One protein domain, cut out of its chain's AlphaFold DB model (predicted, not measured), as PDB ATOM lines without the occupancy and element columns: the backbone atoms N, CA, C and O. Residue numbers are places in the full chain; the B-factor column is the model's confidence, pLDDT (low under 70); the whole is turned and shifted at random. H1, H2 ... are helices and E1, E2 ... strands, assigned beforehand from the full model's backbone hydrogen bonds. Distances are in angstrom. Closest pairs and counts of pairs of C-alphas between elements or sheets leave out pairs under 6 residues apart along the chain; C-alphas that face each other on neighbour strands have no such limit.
ATOM      1  N   ARG A  52       3.261 -19.670  31.251       95.62
ATOM      2  CA  ARG A  52       2.552 -20.481  30.243       95.62
ATOM      3  C   ARG A  52       2.906 -21.971  30.314       95.62
ATOM      4  O   ARG A  52       2.038 -22.817  30.146       95.62
ATOM      5  N   LYS A  53       4.167 -22.306  30.626       93.75
ATOM      6  CA  LYS A  53       4.605 -23.700  30.832       93.75
ATOM      7  C   LYS A  53       3.816 -24.379  31.960       93.75
ATOM      8  O   LYS A  53       3.361 -25.505  31.797       93.75
ATOM      9  N   CYS A  54       3.680 -23.717  33.107       93.69
ATOM     10  CA  CYS A  54       2.982 -24.277  34.263       93.69
ATOM     11  C   CYS A  54       1.468 -24.330  34.059       93.69
ATOM     12  O   CYS A  54       0.849 -25.282  34.522       93.69
ATOM     13  N   GLU A  55       0.886 -23.363  33.350       92.56
ATOM     14  CA  GLU A  55      -0.524 -23.415  32.941       92.56
ATOM     15  C   GLU A  55      -0.785 -24.627  32.036       92.56
ATOM     16  O   GLU A  55      -1.666 -25.433  32.325       92.56
ATOM     17  N   ALA A  56       0.056 -24.844  31.019       89.88
ATOM     18  CA  ALA A  56      -0.089 -25.978  30.111       89.88
ATOM     19  C   ALA A  56      -0.008 -27.335  30.829       89.88
ATOM     20  O   ALA A  56      -0.789 -28.229  30.514       89.88
ATOM     21  N   PHE A  57       0.882 -27.482  31.820       86.56
ATOM     22  CA  PHE A  57       0.983 -28.711  32.618       86.56
ATOM     23  C   PHE A  57      -0.247 -28.993  33.489       86.56
ATOM     24  O   PHE A  57      -0.518 -30.160  33.765       86.56
ATOM     25  N   LYS A  58      -0.986 -27.962  33.925       77.31
ATOM     26  CA  LYS A  58      -2.246 -28.157  34.664       77.31
ATOM     27  C   LYS A  58      -3.328 -28.755  33.770       77.31
ATOM     28  O   LYS A  58      -4.139 -29.545  34.240       77.31
ATOM     29  N   GLU A  59      -3.335 -28.381  32.494       72.19
ATOM     30  CA  GLU A  59      -4.384 -28.769  31.553       72.19
ATOM     31  C   GLU A  59      -4.073 -30.083  30.824       72.19
ATOM     32  O   GLU A  59      -4.980 -30.875  30.566       72.19
ATOM     33  N   LYS A  60      -2.805 -30.326  30.460       66.06
ATOM     34  CA  LYS A  60      -2.370 -31.487  29.666       66.06
ATOM     35  C   LYS A  60      -0.922 -31.861  30.011       66.06
ATOM     36  O   LYS A  60      -0.062 -30.998  30.154       66.06
ATOM     37  N   SER A  61      -0.599 -33.156  30.058       66.75
ATOM     38  CA  SER A  61       0.784 -33.636  30.255       66.75
ATOM     39  C   SER A  61       1.626 -33.480  28.972       66.75
ATOM     40  O   SER A  61       2.010 -34.453  28.324       66.75
ATOM     41  N   ILE A  62       1.847 -32.234  28.539       74.62
ATOM     42  CA  ILE A  62       2.555 -31.892  27.298       74.62
ATOM     43  C   ILE A  62       4.049 -31.755  27.574       74.62
ATOM     44  O   ILE A  62       4.485 -31.114  28.527       74.62
ATOM     45  N   LYS A  63       4.871 -32.314  26.685       80.62
ATOM     46  CA  LYS A  63       6.322 -32.126  26.709       80.62
ATOM     47  C   LYS A  63       6.674 -30.713  26.233       80.62
ATOM     48  O   LYS A  63       6.850 -30.480  25.043       80.62
ATOM     49  N   VAL A  64       6.800 -29.785  27.173       89.25
ATOM     50  CA  VAL A  64       7.175 -28.390  26.909       89.25
ATOM     51  C   VAL A  64       8.698 -28.271  26.754       89.25
ATOM     52  O   VAL A  64       9.440 -28.469  27.717       89.25
ATOM     53  N   LYS A  65       9.177 -27.981  25.538       91.19
ATOM     54  CA  LYS A  65      10.604 -27.782  25.217       91.19
ATOM     55  C   LYS A  65      10.783 -26.695  24.167       91.19
ATOM     56  O   LYS A  65      10.028 -26.670  23.204       91.19
ATOM     57  N   CYS A  66      11.811 -25.863  24.331       92.25
ATOM     58  CA  CYS A  66      12.207 -24.902  23.308       92.25
ATOM     59  C   CYS A  66      12.661 -25.633  22.035       92.25
ATOM     60  O   CYS A  66      13.490 -26.537  22.115       92.25
ATOM     61  N   GLU A  67      12.155 -25.229  20.872       91.06
ATOM     62  CA  GLU A  67      12.618 -25.752  19.576       91.06
ATOM     63  C   GLU A  67      13.853 -25.021  19.023       91.06
ATOM     64  O   GLU A  67      14.476 -25.482  18.070       91.06
ATOM     65  N   LEU A  68      14.231 -23.900  19.643       88.88
ATOM     66  CA  LEU A  68      15.335 -23.048  19.195       88.88
ATOM     67  C   LEU A  68      16.644 -23.312  19.945       88.88
ATOM     68  O   LEU A  68      17.692 -22.887  19.485       88.88
ATOM     69  N   CYS A  69      16.615 -23.982  21.101       87.12
ATOM     70  CA  CYS A  69      17.812 -24.240  21.904       87.12
ATOM     71  C   CYS A  69      17.647 -25.501  22.779       87.12
ATOM     72  O   CYS A  69      16.521 -25.932  23.028       87.12
ATOM     73  N   PRO A  70      18.738 -26.081  23.315       87.19
ATOM     74  CA  PRO A  70      18.679 -27.316  24.098       87.19
ATOM     75  C   PRO A  70      18.319 -27.091  25.578       87.19
ATOM     76  O   PRO A  70      18.112 -28.063  26.310       87.19
ATOM     77  N   SER A  71      18.254 -25.831  26.030       87.19
ATOM     78  CA  SER A  71      17.917 -25.474  27.415       87.19
ATOM     79  C   SER A  71      16.524 -25.970  27.804       87.19
ATOM     80  O   SER A  71      15.572 -25.862  27.032       87.19
ATOM     81  N   LYS A  72      16.399 -26.478  29.032       85.88
ATOM     82  CA  LYS A  72      15.124 -26.933  29.616       85.88
ATOM     83  C   LYS A  72      14.456 -25.868  30.489       85.88
ATOM     84  O   LYS A  72      13.255 -25.952  30.747       85.88
ATOM     85  N   ASP A  73      15.240 -24.890  30.928       85.56
ATOM     86  CA  ASP A  73      14.839 -23.865  31.879       85.56
ATOM     87  C   ASP A  73      14.784 -22.495  31.215       85.56
ATOM     88  O   ASP A  73      15.513 -22.230  30.255       85.56
ATOM     89  N   GLY A  74      13.939 -21.630  31.774       89.69
ATOM     90  CA  GLY A  74      13.672 -20.292  31.267       89.69
ATOM     91  C   GLY A  74      12.184 -20.031  31.047       89.69
ATOM     92  O   GLY A  74      11.326 -20.907  31.205       89.69
ATOM     93  N   ALA A  75      11.882 -18.786  30.690       95.19
ATOM     94  CA  ALA A  75      10.539 -18.335  30.367       95.19
ATOM     95  C   ALA A  75      10.163 -18.727  28.928       95.19
ATOM     96  O   ALA A  75      10.798 -18.292  27.963       95.19
ATOM     97  N   LEU A  76       9.125 -19.553  28.785       96.69
ATOM     98  CA  LEU A  76       8.655 -20.094  27.505       96.69
ATOM     99  C   LEU A  76       7.302 -19.502  27.107       96.69
ATOM    100  O   LEU A  76       6.469 -19.237  27.975       96.69
ATOM    101  N   LYS A  77       7.065 -19.379  25.802       97.62
ATOM    102  CA  LYS A  77       5.765 -19.059  25.198       97.62
ATOM    103  C   LYS A  77       5.420 -20.079  24.105       97.62
ATOM    104  O   LYS A  77       6.342 -20.658  23.519       97.62
ATOM    105  N   PRO A  78       4.123 -20.329  23.849       96.06
ATOM    106  CA  PRO A  78       3.709 -21.192  22.754       96.06
ATOM    107  C   PRO A  78       4.081 -20.561  21.409       96.06
ATOM    108  O   PRO A  78       4.061 -19.335  21.252       96.06
ATOM    109  N   THR A  79       4.421 -21.399  20.438       95.62
ATOM    110  CA  THR A  79       4.637 -20.973  19.053       95.62
ATOM    111  C   THR A  79       3.336 -21.053  18.262       95.62
ATOM    112  O   THR A  79       2.377 -21.703  18.682       95.62
ATOM    113  N   GLU A  80       3.298 -20.417  17.091       94.00
ATOM    114  CA  GLU A  80       2.140 -20.461  16.179       94.00
ATOM    115  C   GLU A  80       1.757 -21.891  15.739       94.00
ATOM    116  O   GLU A  80       0.612 -22.139  15.377       94.00
ATOM    117  N   ASN A  81       2.689 -22.845  15.851       90.31
ATOM    118  CA  ASN A  81       2.506 -24.249  15.473       90.31
ATOM    119  C   ASN A  81       2.168 -25.171  16.663       90.31
ATOM    120  O   ASN A  81       2.187 -26.391  16.519       90.31
ATOM    121  N   GLY A  82       1.907 -24.619  17.854       89.75
ATOM    122  CA  GLY A  82       1.597 -25.401  19.060       89.75
ATOM    123  C   GLY A  82       2.812 -26.010  19.773       89.75
ATOM    124  O   GLY A  82       2.645 -26.770  20.729       89.75
ATOM    125  N   ASN A  83       4.029 -25.661  19.346       92.88
ATOM    126  CA  ASN A  83       5.274 -25.979  20.047       92.88
ATOM    127  C   ASN A  83       5.627 -24.855  21.042       92.88
ATOM    128  O   ASN A  83       4.767 -24.068  21.438       92.88
ATOM    129  N   TRP A  84       6.888 -24.781  21.478       95.44
ATOM    130  CA  TRP A  84       7.345 -23.826  22.487       95.44
ATOM    131  C   TRP A  84       8.692 -23.217  22.117       95.44
ATOM    132  O   TRP A  84       9.578 -23.888  21.590       95.44
ATOM    133  N   ALA A  85       8.870 -21.950  22.471       95.50
ATOM    134  CA  ALA A  85      10.134 -21.242  22.332       95.50
ATOM    135  C   ALA A  85      10.395 -20.379  23.569       95.50
ATOM    136  O   ALA A  85       9.462 -19.890  24.215       95.50
ATOM    137  N   HIS A  86      11.668 -20.196  23.924       95.88
ATOM    138  CA  HIS A  86      12.025 -19.238  24.967       95.88
ATOM    139  C   HIS A  86      11.783 -17.819  24.472       95.88
ATOM    140  O   HIS A  86      12.129 -17.497  23.336       95.88
ATOM    141  N   VAL A  87      11.291 -16.953  25.358       96.38
ATOM    142  CA  VAL A  87      11.163 -15.520  25.060       96.38
ATOM    143  C   VAL A  87      12.529 -14.926  24.720       96.38
ATOM    144  O   VAL A  87      12.659 -14.207  23.737       96.38
ATOM    145  N   VAL A  88      13.576 -15.312  25.455       94.00
ATOM    146  CA  VAL A  88      14.943 -14.865  25.165       94.00
ATOM    147  C   VAL A  88      15.450 -15.352  23.801       94.00
ATOM    148  O   VAL A  88      16.062 -14.579  23.075       94.00
ATOM    149  N   CYS A  89      15.149 -16.587  23.383       92.00
ATOM    150  CA  CYS A  89      15.515 -17.051  22.039       92.00
ATOM    151  C   CYS A  89      14.812 -16.226  20.958       92.00
ATOM    152  O   CYS A  89      15.442 -15.848  19.975       92.00
ATOM    153  N   ALA A  90      13.529 -15.923  21.162       93.75
ATOM    154  CA  ALA A  90      12.747 -15.115  20.238       93.75
ATOM    155  C   ALA A  90      13.251 -13.668  20.122       93.75
ATOM    156  O   ALA A  90      13.193 -13.096  19.045       93.75
ATOM    157  N   LEU A  91      13.783 -13.094  21.204       92.94
ATOM    158  CA  LEU A  91      14.358 -11.744  21.190       92.94
ATOM    159  C   LEU A  91      15.731 -11.671  20.505       92.94
ATOM    160  O   LEU A  91      16.092 -10.621  19.982       92.94
ATOM    161  N   TYR A  92      16.508 -12.756  20.533       89.75
ATOM    162  CA  TYR A  92      17.896 -12.765  20.051       89.75
ATOM    163  C   TYR A  92      18.077 -13.383  18.660       89.75
ATOM    164  O   TYR A  92      19.139 -13.215  18.062       89.75
ATOM    165  N   ILE A  93      17.076 -14.092  18.133       88.19
ATOM    166  CA  ILE A  93      17.085 -14.589  16.752       88.19
ATOM    167  C   ILE A  93      16.326 -13.574  15.887       88.19
ATOM    168  O   ILE A  93      15.110 -13.477  16.033       88.19
ATOM    169  N   PRO A  94      16.998 -12.840  14.977       87.94
ATOM    170  CA  PRO A  94      16.392 -11.712  14.264       87.94
ATOM    171  C   PRO A  94      15.144 -12.058  13.448       87.94
ATOM    172  O   PRO A  94      14.269 -11.218  13.270       87.94
ATOM    173  N   GLU A  95      15.063 -13.283  12.925       90.44
ATOM    174  CA  GLU A  95      13.925 -13.732  12.119       90.44
ATOM    175  C   GLU A  95      12.720 -14.175  12.959       90.44
ATOM    176  O   GLU A  95      11.641 -14.404  12.414       90.44
ATOM    177  N   VAL A  96      12.883 -14.309  14.277       92.69
ATOM    178  CA  VAL A  96      11.786 -14.655  15.176       92.69
ATOM    179  C   VAL A  96      11.047 -13.392  15.584       92.69
ATOM    180  O   VAL A  96      11.637 -12.373  15.927       92.69
ATOM    181  N   THR A  97       9.722 -13.463  15.558       95.12
ATOM    182  CA  THR A  97       8.853 -12.353  15.960       95.12
ATOM    183  C   THR A  97       7.760 -12.845  16.899       95.12
ATOM    184  O   THR A  97       7.557 -14.048  17.070       95.12
ATOM    185  N   PHE A  98       7.039 -11.916  17.518       96.56
ATOM    186  CA  PHE A  98       5.816 -12.213  18.260       96.56
ATOM    187  C   PHE A  98       4.612 -11.775  17.432       96.56
ATOM    188  O   PHE A  98       4.665 -10.744  16.762       96.56
ATOM    189  N   MET A  99       3.528 -12.549  17.472       96.19
ATOM    190  CA  MET A  99       2.286 -12.171  16.797       96.19
ATOM    191  C   MET A  99       1.631 -10.947  17.456       96.19
ATOM    192  O   MET A  99       1.173 -10.053  16.750       96.19
ATOM    193  N   ASP A 100       1.642 -10.879  18.788       96.88
ATOM    194  CA  ASP A 100       1.311  -9.686  19.571       96.88
ATOM    195  C   ASP A 100       2.519  -9.319  20.442       96.88
ATOM    196  O   ASP A 100       2.947 -10.091  21.300       96.88
ATOM    197  N   VAL A 101       3.086  -8.132  20.217       94.81
ATOM    198  CA  VAL A 101       4.264  -7.634  20.947       94.81
ATOM    199  C   VAL A 101       3.950  -7.218  22.386       94.81
ATOM    200  O   VAL A 101       4.852  -7.185  23.215       94.81
ATOM    201  N   THR A 102       2.683  -6.946  22.705       95.31
ATOM    202  CA  THR A 102       2.236  -6.572  24.056       95.31
ATOM    203  C   THR A 102       2.157  -7.796  24.952       95.31
ATOM    204  O   THR A 102       2.567  -7.768  26.108       95.31
ATOM    205  N   THR A 103       1.608  -8.887  24.421       96.25
ATOM    206  CA  THR A 103       1.510 -10.161  25.145       96.25
ATOM    207  C   THR A 103       2.717 -11.056  24.912       96.25
ATOM    208  O   THR A 103       2.887 -12.036  25.632       96.25
ATOM    209  N   MET A 104       3.577 -10.724  23.948       97.56
ATOM    210  CA  MET A 104       4.733 -11.519  23.529       97.56
ATOM    211  C   MET A 104       4.351 -12.968  23.187       97.56
ATOM    212  O   MET A 104       5.055 -13.911  23.546       97.56
ATOM    213  N   GLU A 105       3.198 -13.180  22.550       95.81
ATOM    214  CA  GLU A 105       2.728 -14.505  22.135       95.81
ATOM    215  C   GLU A 105       1.703 -14.432  20.984       95.81
ATOM    216  O   GLU A 105       1.088 -13.389  20.770       95.81
ATOM    217  N   PRO A 106       1.491 -15.541  20.250       96.81
ATOM    218  CA  PRO A 106       2.427 -16.656  20.088       96.81
ATOM    219  C   PRO A 106       3.745 -16.228  19.420       96.81
ATOM    220  O   PRO A 106       3.832 -15.188  18.763       96.81
ATOM    221  N   VAL A 107       4.782 -17.046  19.596       97.38
ATOM    222  CA  VAL A 107       6.080 -16.870  18.927       97.38
ATOM    223  C   VAL A 107       5.982 -17.360  17.480       97.38
ATOM    224  O   VAL A 107       5.543 -18.486  17.229       97.38
ATOM    225  N   LYS A 108       6.407 -16.530  16.528       95.81
ATOM    226  CA  LYS A 108       6.393 -16.826  15.095       95.81
ATOM    227  C   LYS A 108       7.763 -17.267  14.613       95.81
ATOM    228  O   LYS A 108       8.742 -16.537  14.764       95.81
ATOM    229  N   LEU A 109       7.806 -18.442  13.996       91.69
ATOM    230  CA  LEU A 109       9.040 -19.098  13.558       91.69
ATOM    231  C   LEU A 109       9.096 -19.299  12.043       91.69
ATOM    232  O   LEU A 109      10.158 -19.621  11.515       91.69
ATOM    233  N   GLY A 110       7.986 -19.072  11.328       87.31
ATOM    234  CA  GLY A 110       7.894 -19.306   9.883       87.31
ATOM    235  C   GLY A 110       8.877 -18.506   9.017       87.31
ATOM    236  O   GLY A 110       9.102 -18.876   7.868       87.31
ATOM    237  N   ALA A 111       9.483 -17.441   9.549       86.62
ATOM    238  CA  ALA A 111      10.477 -16.635   8.842       86.62
ATOM    239  C   ALA A 111      11.925 -17.137   9.009       86.62
ATOM    240  O   ALA A 111      12.812 -16.616   8.337       86.62
ATOM    241  N   ILE A 112      12.190 -18.141   9.862       84.94
ATOM    242  CA  ILE A 112      13.543 -18.685  10.038       84.94
ATOM    243  C   ILE A 112      13.955 -19.466   8.774       84.94
ATOM    244  O   ILE A 112      13.322 -20.473   8.441       84.94
ATOM    245  N   PRO A 113      15.053 -19.088   8.088       83.56
ATOM    246  CA  PRO A 113      15.580 -19.866   6.972       83.56
ATOM    247  C   PRO A 113      16.002 -21.266   7.434       83.56
ATOM    248  O   PRO A 113      16.689 -21.402   8.448       83.56
ATOM    249  N   LYS A 114      15.662 -22.308   6.661       78.88
ATOM    250  CA  LYS A 114      15.985 -23.712   6.997       78.88
ATOM    251  C   LYS A 114      17.472 -23.924   7.302       78.88
ATOM    252  O   LYS A 114      17.813 -24.689   8.199       78.88
ATOM    253  N   ASP A 115      18.345 -23.180   6.630       77.75
ATOM    254  CA  ASP A 115      19.795 -23.249   6.819       77.75
ATOM    255  C   ASP A 115      20.251 -22.873   8.234       77.75
ATOM    256  O   ASP A 115      21.307 -23.332   8.669       77.75
ATOM    257  N   ARG A 116      19.471 -22.085   8.993       73.19
ATOM    258  CA  ARG A 116      19.798 -21.780  10.396       73.19
ATOM    259  C   ARG A 116      19.736 -23.015  11.288       73.19
ATOM    260  O   ARG A 116      20.536 -23.103  12.216       73.19
ATOM    261  N   PHE A 117      18.867 -23.977  10.980       70.94
ATOM    262  CA  PHE A 117      18.786 -25.241  11.717       70.94
ATOM    263  C   PHE A 117      19.956 -26.184  11.415       70.94
ATOM    264  O   PHE A 117      20.299 -27.021  12.245       70.94
ATOM    265  N   ASN A 118      20.612 -26.007  10.266       67.19
ATOM    266  CA  ASN A 118      21.727 -26.848   9.825       67.19
ATOM    267  C   ASN A 118      23.090 -26.375  10.348       67.19
ATOM    268  O   ASN A 118      24.082 -27.097  10.240       67.19
ATOM    269  N   ARG A 119      23.178 -25.165  10.912       63.25
ATOM    270  CA  ARG A 119      24.434 -24.656  11.463       63.25
ATOM    271  C   ARG A 119      24.602 -25.107  12.909       63.25
ATOM    272  O   ARG A 119      23.940 -24.600  13.817       63.25
ATOM    273  N   VAL A 120      25.553 -26.013  13.130       51.50
ATOM    274  CA  VAL A 120      26.011 -26.390  14.473       51.50
ATOM    275  C   VAL A 120      26.468 -25.108  15.185       51.50
ATOM    276  O   VAL A 120      27.386 -24.438  14.721       51.50
ATOM    277  N   ASN A 121      25.784 -24.744  16.275       53.12
ATOM    278  CA  ASN A 121      25.986 -23.544  17.111       53.12
ATOM    279  C   ASN A 121      25.312 -22.218  16.694       53.12
ATOM    280  O   ASN A 121      25.464 -21.250  17.427       53.12
ATOM    281  N   SER A 122      24.549 -22.113  15.594       50.69
ATOM    282  CA  SER A 122      23.914 -20.812  15.247       50.69
ATOM    283  C   SER A 122      22.565 -20.549  15.919       50.69
ATOM    284  O   SER A 122      22.207 -19.392  16.112       50.69
ATOM    285  N   ILE A 123      21.819 -21.599  16.268       53.25
ATOM    286  CA  ILE A 123      20.567 -21.507  17.045       53.25
ATOM    287  C   ILE A 123      20.764 -21.907  18.513       53.25
ATOM    288  O   ILE A 123      20.069 -21.405  19.393       53.25
ATOM    289  N   ASN A 124      21.791 -22.712  18.810       50.59
ATOM    290  CA  ASN A 124      22.236 -22.948  20.179       50.59
ATOM    291  C   ASN A 124      22.938 -21.690  20.690       50.59
ATOM    292  O   ASN A 124      24.162 -21.613  20.640       50.59
ATOM    293  N   LEU A 125      22.169 -20.707  21.166       52.00
ATOM    294  CA  LEU A 125      22.724 -19.586  21.918       52.00
ATOM    295  C   LEU A 125      23.584 -20.187  23.041       52.00
ATOM    296  O   LEU A 125      23.031 -20.900  23.890       52.00
ATOM    297  N   PRO A 126      24.918 -19.992  23.035       46.22
ATOM    298  CA  PRO A 126      25.762 -20.492  24.102       46.22
ATOM    299  C   PRO A 126      25.255 -19.846  25.383       46.22
ATOM    300  O   PRO A 126      25.250 -18.622  25.527       46.22
ATOM    301  N   HIS A 127      24.723 -20.698  26.253       42.59
ATOM    302  CA  HIS A 127      24.057 -20.338  27.488       42.59
ATOM    303  C   HIS A 127      24.785 -19.185  28.189       42.59
ATOM    304  O   HIS A 127      25.933 -19.339  28.592       42.59
ATOM    305  N   ILE A 128      24.082 -18.060  28.360       45.19
ATOM    306  CA  ILE A 128      24.274 -17.079  29.443       45.19
ATOM    307  C   ILE A 128      25.591 -16.262  29.408       45.19
ATOM    308  O   ILE A 128      25.606 -15.133  29.891       45.19
ATOM    309  N   ASN A 129      26.666 -16.719  28.759       38.62
ATOM    310  CA  ASN A 129      27.943 -15.992  28.720       38.62
ATOM    311  C   ASN A 129      27.931 -14.775  27.782       38.62
ATOM    312  O   ASN A 129      28.686 -13.834  28.007       38.62
ATOM    313  N   TYR A 130      27.042 -14.734  26.783       41.94
ATOM    314  CA  TYR A 130      26.885 -13.547  25.929       41.94
ATOM    315  C   TYR A 130      26.240 -12.364  26.683       41.94
ATOM    316  O   TYR A 130      26.536 -11.213  26.380       41.94
ATOM    317  N   PHE A 131      25.429 -12.633  27.717       43.31
ATOM    318  CA  PHE A 131      24.776 -11.599  28.535       43.31
ATOM    319  C   PHE A 131      25.744 -10.870  29.478       43.31
ATOM    320  O   PHE A 131      25.511  -9.710  29.802       43.31
ATOM    321  N   ARG A 132      26.849 -11.514  29.888       40.50
ATOM    322  CA  ARG A 132      27.910 -10.877  30.690       40.50
ATOM    323  C   ARG A 132      28.968 -10.142  29.860       40.50
ATOM    324  O   ARG A 132      29.669  -9.310  30.417       40.50
ATOM    325  N   LEU A 133      29.106 -10.443  28.565       36.53
ATOM    326  CA  LEU A 133      30.216  -9.941  27.738       36.53
ATOM    327  C   LEU A 133      29.903  -8.672  26.922       36.53
ATOM    328  O   LEU A 133      30.842  -8.031  26.470       36.53
ATOM    329  N   HIS A 134      28.630  -8.278  26.754       35.25
ATOM    330  CA  HIS A 134      28.235  -7.107  25.936       35.25
ATOM    331  C   HIS A 134      27.608  -5.943  26.719       35.25
ATOM    332  O   HIS A 134      26.952  -5.082  26.140       35.25
ATOM    333  N   ARG A 135      27.817  -5.896  28.037       37.12
ATOM    334  CA  ARG A 135      27.655  -4.675  28.842       37.12
ATOM    335  C   ARG A 135      29.012  -4.320  29.452       37.12
ATOM    336  O   ARG A 135      29.272  -4.648  30.607       37.12
TER     337      ARG A 135
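What this domain is: This is residues 52 to 135 of the 136 residues of the protein "Protein AF-10" of Sipha flava (yellow sugarcane aphid) (UniProt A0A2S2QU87). Two small two-stranded hairpins, E3-E4 and E1-E2, pack together as a core, with E4 next to E1 and the short helix H2 packed on both. H1 sits at one end of the longest axis; at the other end a loosely wound tail runs through H3 to H4, and residues 128 to 135 stick out. The printed part has 84 residues, with four named helices and four named strands in the order H1 E1 E2 H2 E3 E4 H3 H4, and both sheets are antiparallel. The class is mixed, helices and strands, with under half of the residues in named elements. The whole is compact, with a radius of gyration of the C-alphas of 13.1 A and spans of 38 by 27 by 26 A.

Where its parts are: E3 is residues 97 to 100, 8.8 A long, and E4 is residues 105 to 108, 8.3 A. E1 is residues 76 to 78 and E2 residues 84 to 86. H2 is residues 87 to 92, 8.8 A. H1, residues 52 to 59, is 10.9 A long and begins at C-alpha 52 (2.552, -20.481, 30.243). H3 is residues 115 to 118; H4, residues 129 to 133, ends at C-alpha 133 (30.216, -9.941, 27.738).

How they stand to each other: The hairpin E3 and E4 is antiparallel at 144 degrees, with N 108 and O 97 within hydrogen-bond range at 2.8 A. The hairpin E1 and E2 is antiparallel at 145 degrees, with N 77 and O 85 at 2.9 A. The closest C-alphas of E1 and E4, Pro 78 and Pro 106, are 5.4 A apart. Those of H2 and E3, Ala 90 and Thr 97, are 6.4 A apart; those of H1 and E1, Arg 52 and Lys 77, 6.1 A. H3 and H4 are apart. Each O i to N i+4 pair in H1, H2 and H4 is within hydrogen-bond range; H3 is too short for one.

The domain as a whole: The farthest C-alphas, Lys 60 and Arg 135, are 40.3 A apart. The printed part has no cut, and the link from H1 to E1 is long, 16 residues. Residues 60 to 61 and 118 to 135 have pLDDT under 70.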